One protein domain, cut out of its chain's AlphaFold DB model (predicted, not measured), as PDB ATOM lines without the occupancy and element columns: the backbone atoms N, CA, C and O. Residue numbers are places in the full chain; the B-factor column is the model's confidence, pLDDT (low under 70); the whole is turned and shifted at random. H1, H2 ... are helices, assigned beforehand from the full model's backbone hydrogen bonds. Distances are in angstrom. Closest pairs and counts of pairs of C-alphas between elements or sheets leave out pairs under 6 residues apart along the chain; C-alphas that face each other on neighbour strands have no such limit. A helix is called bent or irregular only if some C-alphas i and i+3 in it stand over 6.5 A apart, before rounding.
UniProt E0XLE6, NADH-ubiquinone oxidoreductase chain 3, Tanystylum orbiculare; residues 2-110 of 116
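AT A GLANCE: This is residues 2 to 110 of the 116 residues of the protein "NADH-ubiquinone oxidoreductase chain 3" of Tanystylum orbiculare (UniProt E0XLE6). Two long helices, H4 and H3, run side by side in opposite ways with a narrow gap between them, and a third long helix, H1, stands away from that pair at the far end of a broad, open sweep of chain. The space between H1 and the pair is empty, and the sweep of chain from H1 to H3 is made of a short link of 7 residues, the small helix H2 and the long unnamed stretch of residues 37 to 54. The printed part has 109 residues with four named helices, in the order H1, H2, H3, H4, and no named strand; its class is all helix. The whole is extended, with a radius of gyration of the C-alphas of 25.5 A, and its outline is flat, but only just, spanning 72 by 48 by 16 A.

HOW THE PARTS SIT: Begin at H4, residues 85 to 108, and look across to H3, residues 55 to 74. These two are near each other, with 10 pairs of C-alphas within 10 A, while their closest C-alphas are 8.1 A apart. A short link of 10 residues joins them. Going outward from H3, you meet a long link of 18 residues that leads back to H2, residues 33 to 36, which is apart from both H3 and H4. Beyond it, a short link of 7 residues leads to H1, residues 2 to 25, which is apart from H2, H3 and H4. On the backbone, every pair of O i and N i+4 is within hydrogen-bond range in H1, H3 and H4; H2 is too short for such a pair, but its one O i to N i+3 pair is within range.

IN THESE COORDINATES: Find C-alpha 85 at (154.248, 180.414, 224.267); from there H4 runs 34.5 A to C-alpha 108 at (130.375, 196.199, 205.016). H3 runs 28.9 A from Leu 55 to Ile 74. Look for H1 at C-alpha 2, at (136.256, 150.432, 219.868); it runs 34.7 A to Leu 25. H2, from Met 33 to Ser 36, has four residues. No helix is bent or irregular.

THE WHOLE: The C-alphas of Lys 31 and Asn 84 are the two farthest apart, at 72.1 A. Residues 2 to 62 stand free, of which 2 to 25 belong to H1, 33 to 36 to H2 and 55 to 62 to H3; so do residues 81 to 87, of which 85 to 87 belong to H4. The printed part has no cut. The mean pLDDT of the printed part is 86.0; look to residues 28 to 31 and 44 to 52 for the model's low confidence, under 70.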
ATOM      1  N   PHE A   2     137.174 151.569 220.088       89.56
ATOM      2  CA  PHE A   2     136.256 150.432 219.868       89.56
ATOM      3  C   PHE A   2     134.824 150.673 220.393       89.56
ATOM      4  O   PHE A   2     133.857 150.424 219.685       89.56
ATOM      5  N   MET A   3     134.678 151.267 221.584       92.44
ATOM      6  CA  MET A   3     133.360 151.624 222.139       92.44
ATOM      7  C   MET A   3     132.606 152.649 221.273       92.44
ATOM      8  O   MET A   3     131.401 152.532 221.092       92.44
ATOM      9  N   ILE A   4     133.324 153.610 220.682       94.81
ATOM     10  CA  ILE A   4     132.746 154.617 219.775       94.81
ATOM     11  C   ILE A   4     132.253 153.940 218.492       94.81
ATOM     12  O   ILE A   4     131.145 154.209 218.045       94.81
ATOM     13  N   MET A   5     133.034 153.007 217.942       94.25
ATOM     14  CA  MET A   5     132.627 152.218 216.775       94.25
ATOM     15  C   MET A   5     131.364 151.389 217.034       94.25
ATOM     16  O   MET A   5     130.483 151.360 216.181       94.25
ATOM     17  N   ILE A   6     131.240 150.770 218.215       95.94
ATOM     18  CA  ILE A   6     130.037 150.011 218.592       95.94
ATOM     19  C   ILE A   6     128.811 150.925 218.674       95.94
ATOM     20  O   ILE A   6     127.751 150.557 218.175       95.94
ATOM     21  N   ILE A   7     128.951 152.111 219.273       96.69
ATOM     22  CA  ILE A   7     127.849 153.076 219.403       96.69
ATOM     23  C   ILE A   7     127.409 153.594 218.027       96.69
ATOM     24  O   ILE A   7     126.218 153.652 217.740       96.69
ATOM     25  N   LEU A   8     128.350 153.933 217.142       96.75
ATOM     26  CA  LEU A   8     128.014 154.381 215.786       96.75
ATOM     27  C   LEU A   8     127.315 153.277 214.984       96.75
ATOM     28  O   LEU A   8     126.326 153.535 214.298       96.75
ATOM     29  N   PHE A   9     127.792 152.037 215.112       96.81
ATOM     30  CA  PHE A   9     127.181 150.891 214.451       96.81
ATOM     31  C   PHE A   9     125.770 150.606 214.978       96.81
ATOM     32  O   PHE A   9     124.860 150.364 214.187       96.81
ATOM     33  N   SER A  10     125.550 150.685 216.294       96.19
ATOM     34  CA  SER A  10     124.227 150.444 216.874       96.19
ATOM     35  C   SER A  10     123.202 151.496 216.445       96.19
ATOM     36  O   SER A  10     122.076 151.130 216.117       96.19
ATOM     37  N   ILE A  11     123.592 152.774 216.360       97.69
ATOM     38  CA  ILE A  11     122.726 153.855 215.858       97.69
ATOM     39  C   ILE A  11     122.343 153.612 214.392       97.69
ATOM     40  O   ILE A  11     121.176 153.760 214.029       97.69
ATOM     41  N   PHE A  12     123.302 153.204 213.557       97.31
ATOM     42  CA  PHE A  12     123.053 152.907 212.146       97.31
ATOM     43  C   PHE A  12     122.110 151.711 211.952       97.31
ATOM     44  O   PHE A  12     121.187 151.758 211.141       97.31
ATOM     45  N   VAL A  13     122.292 150.639 212.728       97.75
ATOM     46  CA  VAL A  13     121.381 149.485 212.689       97.75
ATOM     47  C   VAL A  13     119.980 149.889 213.148       97.75
ATOM     48  O   VAL A  13     118.994 149.481 212.536       97.75
ATOM     49  N   LEU A  14     119.872 150.723 214.186       97.75
ATOM     50  CA  LEU A  14     118.586 151.198 214.684       97.75
ATOM     51  C   LEU A  14     117.833 152.028 213.630       97.75
ATOM     52  O   LEU A  14     116.638 151.818 213.436       97.75
ATOM     53  N   SER A  15     118.515 152.935 212.921       97.06
ATOM     54  CA  SER A  15     117.879 153.751 211.878       97.06
ATOM     55  C   SER A  15     117.378 152.897 210.709       97.06
ATOM     56  O   SER A  15     116.252 153.092 210.250       97.06
ATOM     57  N   LEU A  16     118.151 151.889 210.288       97.31
ATOM     58  CA  LEU A  16     117.726 150.928 209.267       97.31
ATOM     59  C   LEU A  16     116.519 150.099 209.711       97.31
ATOM     60  O   LEU A  16     115.600 149.899 208.920       97.31
ATOM     61  N   LEU A  17     116.488 149.649 210.968       97.38
ATOM     62  CA  LEU A  17     115.343 148.918 211.511       97.38
ATOM     63  C   LEU A  17     114.078 149.779 211.512       97.38
ATOM     64  O   LEU A  17     113.018 149.292 211.130       97.38
ATOM     65  N   ILE A  18     114.178 151.059 211.881       97.06
ATOM     66  CA  ILE A  18     113.034 151.981 211.864       97.06
ATOM     67  C   ILE A  18     112.507 152.171 210.436       97.06
ATOM     68  O   ILE A  18     111.297 152.097 210.225       97.06
ATOM     69  N   ILE A  19     113.395 152.361 209.452       96.12
ATOM     70  CA  ILE A  19     113.012 152.470 208.035       96.12
ATOM     71  C   ILE A  19     112.376 151.163 207.544       96.12
ATOM     72  O   ILE A  19     111.356 151.179 206.865       96.12
ATOM     73  N   PHE A  20     112.937 150.012 207.906       95.69
ATOM     74  CA  PHE A  20     112.388 148.722 207.500       95.69
ATOM     75  C   PHE A  20     110.989 148.487 208.078       95.69
ATOM     76  O   PHE A  20     110.074 148.088 207.359       95.69
ATOM     77  N   MET A  21     110.797 148.798 209.361       95.44
ATOM     78  CA  MET A  21     109.490 148.699 210.006       95.44
ATOM     79  C   MET A  21     108.485 149.676 209.389       95.44
ATOM     80  O   MET A  21     107.343 149.288 209.154       95.44
ATOM     81  N   SER A  22     108.881 150.915 209.072       93.56
ATOM     82  CA  SER A  22     107.966 151.871 208.436       93.56
ATOM     83  C   SER A  22     107.522 151.398 207.051       93.56
ATOM     84  O   SER A  22     106.335 151.483 206.742       93.56
ATOM     85  N   LEU A  23     108.426 150.809 206.262       90.88
ATOM     86  CA  LEU A  23     108.092 150.216 204.966       90.88
ATOM     87  C   LEU A  23     107.138 149.023 205.110       90.88
ATOM     88  O   LEU A  23     106.159 148.953 204.370       90.88
ATOM     89  N   LEU A  24     107.369 148.130 206.082       90.88
ATOM     90  CA  LEU A  24     106.489 146.983 206.348       90.88
ATOM     91  C   LEU A  24     105.076 147.391 206.784       90.88
ATOM     92  O   LEU A  24     104.106 146.742 206.399       90.88
ATOM     93  N   LEU A  25     104.954 148.432 207.614       91.81
ATOM     94  CA  LEU A  25     103.661 148.892 208.132       91.81
ATOM     95  C   LEU A  25     102.920 149.813 207.152       91.81
ATOM     96  O   LEU A  25     101.703 149.977 207.263       91.81
ATOM     97  N   SER A  26     103.633 150.452 206.227       85.81
ATOM     98  CA  SER A  26     103.032 151.413 205.306       85.81
ATOM     99  C   SER A  26     102.115 150.745 204.275       85.81
ATOM    100  O   SER A  26     102.420 149.697 203.704       85.81
ATOM    101  N   LYS A  27     100.975 151.385 204.002       78.31
ATOM    102  CA  LYS A  27     100.113 151.039 202.868       78.31
ATOM    103  C   LYS A  27     100.626 151.779 201.635       78.31
ATOM    104  O   LYS A  27     100.305 152.948 201.438       78.31
ATOM    105  N   PHE A  28     101.459 151.119 200.838       67.69
ATOM    106  CA  PHE A  28     101.918 151.660 199.561       67.69
ATOM    107  C   PHE A  28     100.837 151.505 198.481       67.69
ATOM    108  O   PHE A  28     100.752 150.473 197.819       67.69
ATOM    109  N   ASP A  29     100.027 152.545 198.277       68.94
ATOM    110  CA  ASP A  29      99.090 152.627 197.150       68.94
ATOM    111  C   ASP A  29      99.762 153.315 195.950       68.94
ATOM    112  O   ASP A  29      99.728 154.534 195.802       68.94
ATOM    113  N   PHE A  30     100.370 152.527 195.058       66.44
ATOM    114  CA  PHE A  30     101.068 153.013 193.849       66.44
ATOM    115  C   PHE A  30     100.148 153.544 192.733       66.44
ATOM    116  O   PHE A  30     100.620 153.843 191.638       66.44
ATOM    117  N   LYS A  31      98.832 153.601 192.954       69.38
ATOM    118  CA  LYS A  31      97.849 153.891 191.895       69.38
ATOM    119  C   LYS A  31      97.392 155.347 191.838       69.38
ATOM    120  O   LYS A  31      96.838 155.749 190.817       69.38
ATOM    121  N   ASP A  32      97.650 156.137 192.874       74.38
ATOM    122  CA  ASP A  32      97.195 157.525 192.923       74.38
ATOM    123  C   ASP A  32      98.227 158.447 192.261       74.38
ATOM    124  O   ASP A  32      99.181 158.893 192.898       74.38
ATOM    125  N   MET A  33      98.024 158.752 190.974       73.25
ATOM    126  CA  MET A  33      98.879 159.676 190.210       73.25
ATOM    127  C   MET A  33      99.036 161.037 190.907       73.25
ATOM    128  O   MET A  33     100.135 161.588 190.923       73.25
ATOM    129  N   GLU A  34      97.983 161.532 191.563       74.00
ATOM    130  CA  GLU A  34      98.017 162.799 192.307       74.00
ATOM    131  C   GLU A  34      98.891 162.747 193.571       74.00
ATOM    132  O   GLU A  34      99.482 163.753 193.955       74.00
ATOM    133  N   LYS A  35      99.048 161.574 194.206       75.56
ATOM    134  CA  LYS A  35     100.008 161.412 195.317       75.56
ATOM    135  C   LYS A  35     101.453 161.372 194.824       75.56
ATOM    136  O   LYS A  35     102.363 161.659 195.595       75.56
ATOM    137  N   SER A  36     101.664 160.979 193.566       80.94
ATOM    138  CA  SER A  36     102.987 160.939 192.937       80.94
ATOM    139  C   SER A  36     103.390 162.247 192.246       80.94
ATOM    140  O   SER A  36     104.560 162.408 191.905       80.94
ATOM    141  N   SER A  37     102.456 163.182 192.047       80.50
ATOM    142  CA  SER A  37     102.753 164.527 191.548       80.50
ATOM    143  C   SER A  37     103.250 165.450 192.662       80.50
ATOM    144  O   SER A  37     102.913 165.273 193.833       80.50
ATOM    145  N   ALA A  38     104.045 166.461 192.298       82.12
ATOM    146  CA  ALA A  38     104.450 167.506 193.231       82.12
ATOM    147  C   ALA A  38     103.219 168.230 193.798       82.12
ATOM    148  O   ALA A  38     102.233 168.446 193.093       82.12
ATOM    149  N   PHE A  39     103.281 168.614 195.074       78.31
ATOM    150  CA  PHE A  39     102.216 169.392 195.692       78.31
ATOM    151  C   PHE A  39     102.212 170.808 195.109       78.31
ATOM    152  O   PHE A  39     103.046 171.644 195.453       78.31
ATOM    153  N   GLU A  40     101.256 171.069 194.228       81.88
ATOM    154  CA  GLU A  40     100.923 172.395 193.727       81.88
ATOM    155  C   GLU A  40      99.553 172.770 194.301       81.88
ATOM    156  O   GLU A  40      98.708 171.901 194.509       81.88
ATOM    157  N   CYS A  41      99.291 174.053 194.563       82.44
ATOM    158  CA  CYS A  41      98.004 174.527 195.100       82.44
ATOM    159  C   CYS A  41      96.835 174.405 194.085       82.44
ATOM    160  O   CYS A  41      95.965 175.272 194.039       82.44
ATOM    161  N   GLY A  42      96.834 173.368 193.238       77.88
ATOM    162  CA  GLY A  42      95.892 173.132 192.146       77.88
ATOM    163  C   GLY A  42      96.267 173.808 190.823       77.88
ATOM    164  O   GLY A  42      95.445 173.831 189.910       77.88
ATOM    165  N   MET A  43      97.472 174.380 190.710       70.25
ATOM    166  CA  MET A  43      97.932 175.099 189.517       70.25
ATOM    167  C   MET A  43      99.181 174.449 188.929       70.25
ATOM    168  O   MET A  43     100.237 174.531 189.548       70.25
ATOM    169  N   ASN A  44      99.061 173.922 187.709       69.94
ATOM    170  CA  ASN A  44     100.192 173.407 186.939       69.94
ATOM    171  C   ASN A  44     101.246 174.505 186.749       69.94
ATOM    172  O   ASN A  44     100.924 175.582 186.233       69.94
ATOM    173  N   MET A  45     102.507 174.235 187.095       62.69
ATOM    174  CA  MET A  45     103.612 175.123 186.733       62.69
ATOM    175  C   MET A  45     103.682 175.301 185.204       62.69
ATOM    176  O   MET A  45     104.155 174.431 184.479       62.69
ATOM    177  N   MET A  46     103.225 176.451 184.695       59.84
ATOM    178  CA  MET A  46     103.368 176.819 183.276       59.84
ATOM    179  C   MET A  46     104.776 177.330 182.927       59.84
ATOM    180  O   MET A  46     105.075 177.563 181.757       59.84
ATOM    181  N   ASN A  47     105.645 177.510 183.925       64.19
ATOM    182  CA  ASN A  47     106.959 178.117 183.747       64.19
ATOM    183  C   ASN A  47     108.069 177.064 183.733       64.19
ATOM    184  O   ASN A  47     108.039 176.082 184.470       64.19
ATOM    185  N   SER A  48     109.085 177.305 182.904       69.00
ATOM    186  CA  SER A  48     110.305 176.504 182.867       69.00
ATOM    187  C   SER A  48     110.945 176.413 184.262       69.00
ATOM    188  O   SER A  48     111.083 177.451 184.910       69.00
ATOM    189  N   PRO A  49     111.449 175.240 184.687       67.44
ATOM    190  CA  PRO A  49     112.103 175.048 185.989       67.44
ATOM    191  C   PRO A  49     113.435 175.810 186.136       67.44
ATOM    192  O   PRO A  49     114.096 175.729 187.168       67.44
ATOM    193  N   LEU A  50     113.847 176.542 185.099       69.12
ATOM    194  CA  LEU A  50     115.030 177.394 185.068       69.12
ATOM    195  C   LEU A  50     114.744 178.698 185.819       69.12
ATOM    196  O   LEU A  50     114.590 179.767 185.232       69.12
ATOM    197  N   ILE A  51     114.641 178.591 187.136       69.62
ATOM    198  CA  ILE A  51     114.624 179.749 188.022       69.62
ATOM    199  C   ILE A  51     116.071 180.256 188.101       69.62
ATOM    200  O   ILE A  51     116.974 179.451 188.353       69.62
ATOM    201  N   PRO A  52     116.336 181.554 187.865       68.62
ATOM    202  CA  PRO A  52     117.674 182.095 188.041       68.62
ATOM    203  C   PRO A  52     118.124 181.860 189.484       68.62
ATOM    204  O   PRO A  52     117.444 182.239 190.438       68.62
ATOM    205  N   PHE A  53     119.269 181.197 189.632       72.25
ATOM    206  CA  PHE A  53     119.860 180.926 190.932       72.25
ATOM    207  C   PHE A  53     120.250 182.247 191.605       72.25
ATOM    208  O   PHE A  53     120.841 183.124 190.967       72.25
ATOM    209  N   SER A  54     119.931 182.406 192.892       81.69
ATOM    210  CA  SER A  54     120.277 183.639 193.597       81.69
ATOM    211  C   SER A  54     121.781 183.660 193.895       81.69
ATOM    212  O   SER A  54     122.325 182.779 194.558       81.69
ATOM    213  N   LEU A  55     122.483 184.689 193.416       83.50
ATOM    214  CA  LEU A  55     123.919 184.865 193.683       83.50
ATOM    215  C   LEU A  55     124.230 184.939 195.187       83.50
ATOM    216  O   LEU A  55     125.330 184.597 195.609       83.50
ATOM    217  N   GLN A  56     123.251 185.332 196.000       82.75
ATOM    218  CA  GLN A  56     123.365 185.392 197.454       82.75
ATOM    219  C   GLN A  56     123.597 184.009 198.075       82.75
ATOM    220  O   GLN A  56     124.488 183.871 198.906       82.75
ATOM    221  N   PHE A  57     122.881 182.963 197.634       83.00
ATOM    222  CA  PHE A  57     123.125 181.604 198.139       83.00
ATOM    223  C   PHE A  57     124.532 181.109 197.791       83.00
ATOM    224  O   PHE A  57     125.155 180.412 198.588       83.00
ATOM    225  N   PHE A  58     125.055 181.499 196.626       86.38
ATOM    226  CA  PHE A  58     126.419 181.160 196.226       86.38
ATOM    227  C   PHE A  58     127.461 181.883 197.086       86.38
ATOM    228  O   PHE A  58     128.392 181.245 197.570       86.38
ATOM    229  N   LEU A  59     127.285 183.185 197.326       87.38
ATOM    230  CA  LEU A  59     128.189 183.970 198.173       87.38
ATOM    231  C   LEU A  59     128.238 183.425 199.605       87.38
ATOM    232  O   LEU A  59     129.326 183.214 200.133       87.38
ATOM    233  N   ILE A  60     127.082 183.106 200.193       88.25
ATOM    234  CA  ILE A  60     127.007 182.509 201.535       88.25
ATOM    235  C   ILE A  60     127.743 181.162 201.576       88.25
ATOM    236  O   ILE A  60     128.465 180.895 202.533       88.25
ATOM    237  N   ALA A  61     127.610 180.323 200.542       90.25
ATOM    238  CA  ALA A  61     128.295 179.030 200.486       90.25
ATOM    239  C   ALA A  61     129.828 179.169 200.442       90.25
ATOM    240  O   ALA A  61     130.529 178.386 201.082       90.25
ATOM    241  N   ILE A  62     130.352 180.167 199.723       91.00
ATOM    242  CA  ILE A  62     131.797 180.440 199.669       91.00
ATOM    243  C   ILE A  62     132.302 180.960 201.012       91.00
ATOM    244  O   ILE A  62     133.297 180.445 201.516       91.00
ATOM    245  N   ILE A  63     131.606 181.934 201.607       90.56
ATOM    246  CA  ILE A  63     131.964 182.486 202.922       90.56
ATOM    247  C   ILE A  63     131.964 181.370 203.975       90.56
ATOM    248  O   ILE A  63     132.911 181.242 204.747       90.56
ATOM    249  N   PHE A  64     130.952 180.496 203.955       91.00
ATOM    250  CA  PHE A  64     130.888 179.334 204.838       91.00
ATOM    251  C   PHE A  64     132.064 178.371 204.630       91.00
ATOM    252  O   PHE A  64     132.664 177.928 205.605       91.00
ATOM    253  N   MET A  65     132.426 178.067 203.379       92.25
ATOM    254  CA  MET A  65     133.560 177.189 203.074       92.25
ATOM    255  C   MET A  65     134.890 177.770 203.576       92.25
ATOM    256  O   MET A  65     135.716 177.028 204.104       92.25
ATOM    257  N   ILE A  66     135.104 179.080 203.423       91.81
ATOM    258  CA  ILE A  66     136.310 179.757 203.917       91.81
ATOM    259  C   ILE A  66     136.342 179.711 205.448       91.81
ATOM    260  O   ILE A  66     137.335 179.268 206.026       91.81
ATOM    261  N   PHE A  67     135.236 180.073 206.101       90.94
ATOM    262  CA  PHE A  67     135.131 180.069 207.559       90.94
ATOM    263  C   PHE A  67     135.330 178.669 208.169       90.94
ATOM    264  O   PHE A  67     135.962 178.537 209.216       90.94
ATOM    265  N   ASP A  68     134.858 177.606 207.513       93.81
ATOM    266  CA  ASP A  68     135.073 176.223 207.964       93.81
ATOM    267  C   ASP A  68     136.572 175.860 207.994       93.81
ATOM    268  O   ASP A  68     137.078 175.306 208.975       93.81
ATOM    269  N   VAL A  69     137.325 176.268 206.964       93.00
ATOM    270  CA  VAL A  69     138.786 176.088 206.917       93.00
ATOM    271  C   VAL A  69     139.487 176.903 208.007       93.00
ATOM    272  O   VAL A  69     140.430 176.415 208.632       93.00
ATOM    273  N   GLU A  70     139.034 178.126 208.275       91.56
ATOM    274  CA  GLU A  70     139.591 178.966 209.341       91.56
ATOM    275  C   GLU A  70     139.388 178.343 210.725       91.56
ATOM    276  O   GLU A  70     140.334 178.238 211.510       91.56
ATOM    277  N   VAL A  71     138.178 177.860 211.020       92.50
ATOM    278  CA  VAL A  71     137.873 177.186 212.289       92.50
ATOM    279  C   VAL A  71     138.701 175.911 212.436       92.50
ATOM    280  O   VAL A  71     139.246 175.664 213.517       92.50
ATOM    281  N   ALA A  72     138.878 175.138 211.361       92.81
ATOM    282  CA  ALA A  72     139.727 173.950 211.369       92.81
ATOM    283  C   ALA A  72     141.188 174.257 211.757       92.81
ATOM    284  O   ALA A  72     141.845 173.409 212.363       92.81
ATOM    285  N   LEU A  73     141.691 175.463 211.464       88.69
ATOM    286  CA  LEU A  73     143.022 175.922 211.881       88.69
ATOM    287  C   LEU A  73     143.054 176.443 213.328       88.69
ATOM    288  O   LEU A  73     144.055 176.259 214.020       88.69
ATOM    289  N   ILE A  74     141.972 177.064 213.809       90.88
ATOM    290  CA  ILE A  74     141.890 177.627 215.169       90.88
ATOM    291  C   ILE A  74     141.738 176.530 216.228       90.88
ATOM    292  O   ILE A  74     142.416 176.570 217.254       90.88
ATOM    293  N   VAL A  75     140.859 175.551 215.998       91.31
ATOM    294  CA  VAL A  75     140.505 174.504 216.975       91.31
ATOM    295  C   VAL A  75     141.706 173.725 217.532       91.31
ATOM    296  O   VAL A  75     141.742 173.518 218.747       91.31
ATOM    297  N   PRO A  76     142.694 173.280 216.731       88.50
ATOM    298  CA  PRO A  76     143.824 172.537 217.273       88.50
ATOM    299  C   PRO A  76     144.806 173.420 218.045       88.50
ATOM    300  O   PRO A  76     145.564 172.887 218.846       88.50
ATOM    301  N   PHE A  77     144.810 174.743 217.850       84.31
ATOM    302  CA  PHE A  77     145.860 175.613 218.381       84.31
ATOM    303  C   PHE A  77     146.056 175.538 219.910       84.31
ATOM    304  O   PHE A  77     147.203 175.403 220.338       84.31
ATOM    305  N   PRO A  78     145.003 175.558 220.757       83.12
ATOM    306  CA  PRO A  78     145.161 175.458 222.211       83.12
ATOM    307  C   PRO A  78     145.707 174.105 222.682       83.12
ATOM    308  O   PRO A  78     146.109 173.983 223.834       83.12
ATOM    309  N   LEU A  79     145.680 173.085 221.819       84.50
ATOM    310  CA  LEU A  79     146.128 171.725 222.122       84.50
ATOM    311  C   LEU A  79     147.613 171.506 221.793       84.50
ATOM    312  O   LEU A  79     148.143 170.437 222.087       84.50
ATOM    313  N   ILE A  80     148.282 172.473 221.155       83.50
ATOM    314  CA  ILE A  80     149.680 172.336 220.740       83.50
ATOM    315  C   ILE A  80     150.589 172.844 221.863       83.50
ATOM    316  O   ILE A  80     150.654 174.044 222.132       83.50
ATOM    317  N   ASP A  81     151.359 171.937 222.465       74.62
ATOM    318  CA  ASP A  81     152.449 172.299 223.373       74.62
ATOM    319  C   ASP A  81     153.608 172.908 222.571       74.62
ATOM    320  O   ASP A  81     154.438 172.214 221.978       74.62
ATOM    321  N   LEU A  82     153.642 174.239 222.512       78.56
ATOM    322  CA  LEU A  82     154.650 174.985 221.766       78.56
ATOM    323  C   LEU A  82     155.800 175.434 222.673       78.56
ATOM    324  O   LEU A  82     155.597 175.966 223.761       78.56
ATOM    325  N   ILE A  83     157.025 175.295 222.158       75.81
ATOM    326  CA  ILE A  83     158.289 175.613 222.849       75.81
ATOM    327  C   ILE A  83     158.366 177.095 223.272       75.81
ATOM    328  O   ILE A  83     159.035 177.422 224.250       75.81
ATOM    329  N   ASN A  84     157.682 178.002 222.561       83.69
ATOM    330  CA  ASN A  84     157.690 179.436 222.854       83.69
ATOM    331  C   ASN A  84     156.274 180.035 222.876       83.69
ATOM    332  O   ASN A  84     155.806 180.597 221.886       83.69
ATOM    333  N   TYR A  85     155.621 179.949 224.037       83.56
ATOM    334  CA  TYR A  85     154.248 180.414 224.267       83.56
ATOM    335  C   TYR A  85     154.007 181.896 223.912       83.56
ATOM    336  O   TYR A  85     152.932 182.269 223.443       83.56
ATOM    337  N   GLN A  86     154.999 182.770 224.117       85.25
ATOM    338  CA  GLN A  86     154.847 184.208 223.857       85.25
ATOM    339  C   GLN A  86     154.767 184.516 222.360       85.25
ATOM    340  O   GLN A  86     153.921 185.294 221.931       85.25
ATOM    341  N   VAL A  87     155.625 183.887 221.555       87.38
ATOM    342  CA  VAL A  87     155.615 184.101 220.102       87.38
ATOM    343  C   VAL A  87     154.355 183.496 219.494       87.38
ATOM    344  O   VAL A  87     153.728 184.116 218.642       87.38
ATOM    345  N   THR A  88     153.940 182.322 219.968       86.56
ATOM    346  CA  THR A  88     152.797 181.606 219.395       86.56
ATOM    347  C   THR A  88     151.459 182.250 219.747       86.56
ATOM    348  O   THR A  88     150.586 182.369 218.885       86.56
ATOM    349  N   SER A  89     151.305 182.751 220.978       86.19
ATOM    350  CA  SER A  89     150.139 183.558 221.355       86.19
ATOM    351  C   SER A  89     150.052 184.850 220.540       86.19
ATOM    352  O   SER A  89     148.977 185.175 220.039       86.19
ATOM    353  N   LEU A  90     151.176 185.543 220.315       90.94
ATOM    354  CA  LEU A  90     151.209 186.738 219.469       90.94
ATOM    355  C   LEU A  90     150.790 186.426 218.024       90.94
ATOM    356  O   LEU A  90     149.971 187.146 217.455       90.94
ATOM    357  N   THR A  91     151.304 185.338 217.437       88.94
ATOM    358  CA  THR A  91     150.928 184.940 216.073       88.94
ATOM    359  C   THR A  91     149.445 184.609 215.953       88.94
ATOM    360  O   THR A  91     148.836 184.969 214.951       88.94
ATOM    361  N   MET A  92     148.831 184.004 216.974       89.31
ATOM    362  CA  MET A  92     147.394 183.721 216.939       89.31
ATOM    363  C   MET A  92     146.526 184.944 217.129       89.31
ATOM    364  O   MET A  92     145.487 185.046 216.489       89.31
ATOM    365  N   ILE A  93     146.944 185.885 217.971       91.25
ATOM    366  CA  ILE A  93     146.238 187.161 218.100       91.25
ATOM    367  C   ILE A  93     146.263 187.897 216.756       91.25
ATOM    368  O   ILE A  93     145.228 188.382 216.307       91.25
ATOM    369  N   LEU A  94     147.415 187.930 216.079       94.12
ATOM    370  CA  LEU A  94     147.527 188.515 214.741       94.12
ATOM    371  C   LEU A  94     146.662 187.774 213.713       94.12
ATOM    372  O   LEU A  94     145.963 188.421 212.941       94.12
ATOM    373  N   PHE A  95     146.668 186.439 213.730       90.94
ATOM    374  CA  PHE A  95     145.826 185.623 212.855       90.94
ATOM    375  C   PHE A  95     144.336 185.927 213.061       90.94
ATOM    376  O   PHE A  95     143.645 186.262 212.105       90.94
ATOM    377  N   LEU A  96     143.858 185.922 214.311       92.56
ATOM    378  CA  LEU A  96     142.471 186.249 214.648       92.56
ATOM    379  C   LEU A  96     142.082 187.668 214.219       92.56
ATOM    380  O   LEU A  96     140.972 187.868 213.736       92.56
ATOM    381  N   LEU A  97     142.979 188.648 214.358       95.31
ATOM    382  CA  LEU A  97     142.722 190.013 213.892       95.31
ATOM    383  C   LEU A  97     142.528 190.067 212.375       95.31
ATOM    384  O   LEU A  97     141.599 190.727 211.915       95.31
ATOM    385  N   ILE A  98     143.365 189.367 211.604       94.25
ATOM    386  CA  ILE A  98     143.242 189.307 210.139       94.25
ATOM    387  C   ILE A  98     141.885 188.718 209.741       94.25
ATOM    388  O   ILE A  98     141.199 189.300 208.900       94.25
ATOM    389  N   LEU A  99     141.468 187.622 210.383       91.69
ATOM    390  CA  LEU A  99     140.161 187.005 210.137       91.69
ATOM    391  C   LEU A  99     139.006 187.959 210.461       91.69
ATOM    392  O   LEU A  99     138.078 188.129 209.672       91.69
ATOM    393  N   LEU A 100     139.096 188.651 211.598       92.56
ATOM    394  CA  LEU A 100     138.079 189.601 212.039       92.56
ATOM    395  C   LEU A 100     137.940 190.768 211.047       92.56
ATOM    396  O   LEU A 100     136.824 191.159 210.711       92.56
ATOM    397  N   PHE A 101     139.053 191.283 210.514       95.31
ATOM    398  CA  PHE A 101     139.023 192.293 209.452       95.31
ATOM    399  C   PHE A 101     138.417 191.771 208.142       95.31
ATOM    400  O   PHE A 101     137.683 192.518 207.496       95.31
ATOM    401  N   GLY A 102     138.684 190.516 207.762       91.81
ATOM    402  CA  GLY A 102     138.074 189.882 206.589       91.81
ATOM    403  C   GLY A 102     136.547 189.838 206.690       91.81
ATOM    404  O   GLY A 102     135.852 190.336 205.807       91.81
ATOM    405  N   ILE A 103     136.031 189.366 207.827       90.19
ATOM    406  CA  ILE A 103     134.586 189.299 208.092       90.19
ATOM    407  C   ILE A 103     133.957 190.700 208.112       90.19
ATOM    408  O   ILE A 103     132.890 190.913 207.536       90.19
ATOM    409  N   LEU A 104     134.610 191.681 208.745       93.31
ATOM    410  CA  LEU A 104     134.123 193.064 208.745       93.31
ATOM    411  C   LEU A 104     134.039 193.639 207.326       93.31
ATOM    412  O   LEU A 104     133.077 194.337 207.008       93.31
ATOM    413  N   TYR A 105     135.018 193.343 206.470       92.38
ATOM    414  CA  TYR A 105     135.007 193.775 205.075       92.38
ATOM    415  C   TYR A 105     133.840 193.157 204.291       92.38
ATOM    416  O   TYR A 105     133.125 193.869 203.584       92.38
ATOM    417  N   GLU A 106     133.602 191.853 204.444       89.88
ATOM    418  CA  GLU A 106     132.477 191.162 203.805       89.88
ATOM    419  C   GLU A 106     131.121 191.694 204.277       89.88
ATOM    420  O   GLU A 106     130.205 191.882 203.469       89.88
ATOM    421  N   TRP A 107     131.004 191.994 205.572       88.88
ATOM    422  CA  TRP A 107     129.790 192.561 206.140       88.88
ATOM    423  C   TRP A 107     129.513 193.969 205.606       88.88
ATOM    424  O   TRP A 107     128.399 194.240 205.162       88.88
ATOM    425  N   LEU A 108     130.522 194.844 205.564       91.19
ATOM    426  CA  LEU A 108     130.375 196.199 205.016       91.19
ATOM    427  C   LEU A 108     129.972 196.203 203.534       91.19
ATOM    428  O   LEU A 108     129.283 197.118 203.091       91.19
ATOM    429  N   ASN A 109     130.357 195.173 202.775       88.81
ATOM    430  CA  ASN A 109     129.950 195.001 201.379       88.81
ATOM    431  C   ASN A 109     128.533 194.423 201.212       88.81
ATOM    432  O   ASN A 109     128.086 194.219 200.082       88.81
ATOM    433  N   GLY A 110     127.824 194.136 202.306       85.69
ATOM    434  CA  GLY A 110     126.464 193.601 202.274       85.69
ATOM    435  C   GLY A 110     126.379 192.156 201.776       85.69
ATOM    436  O   GLY A 110     125.296 191.706 201.411       85.69
TER     437      GLY A 110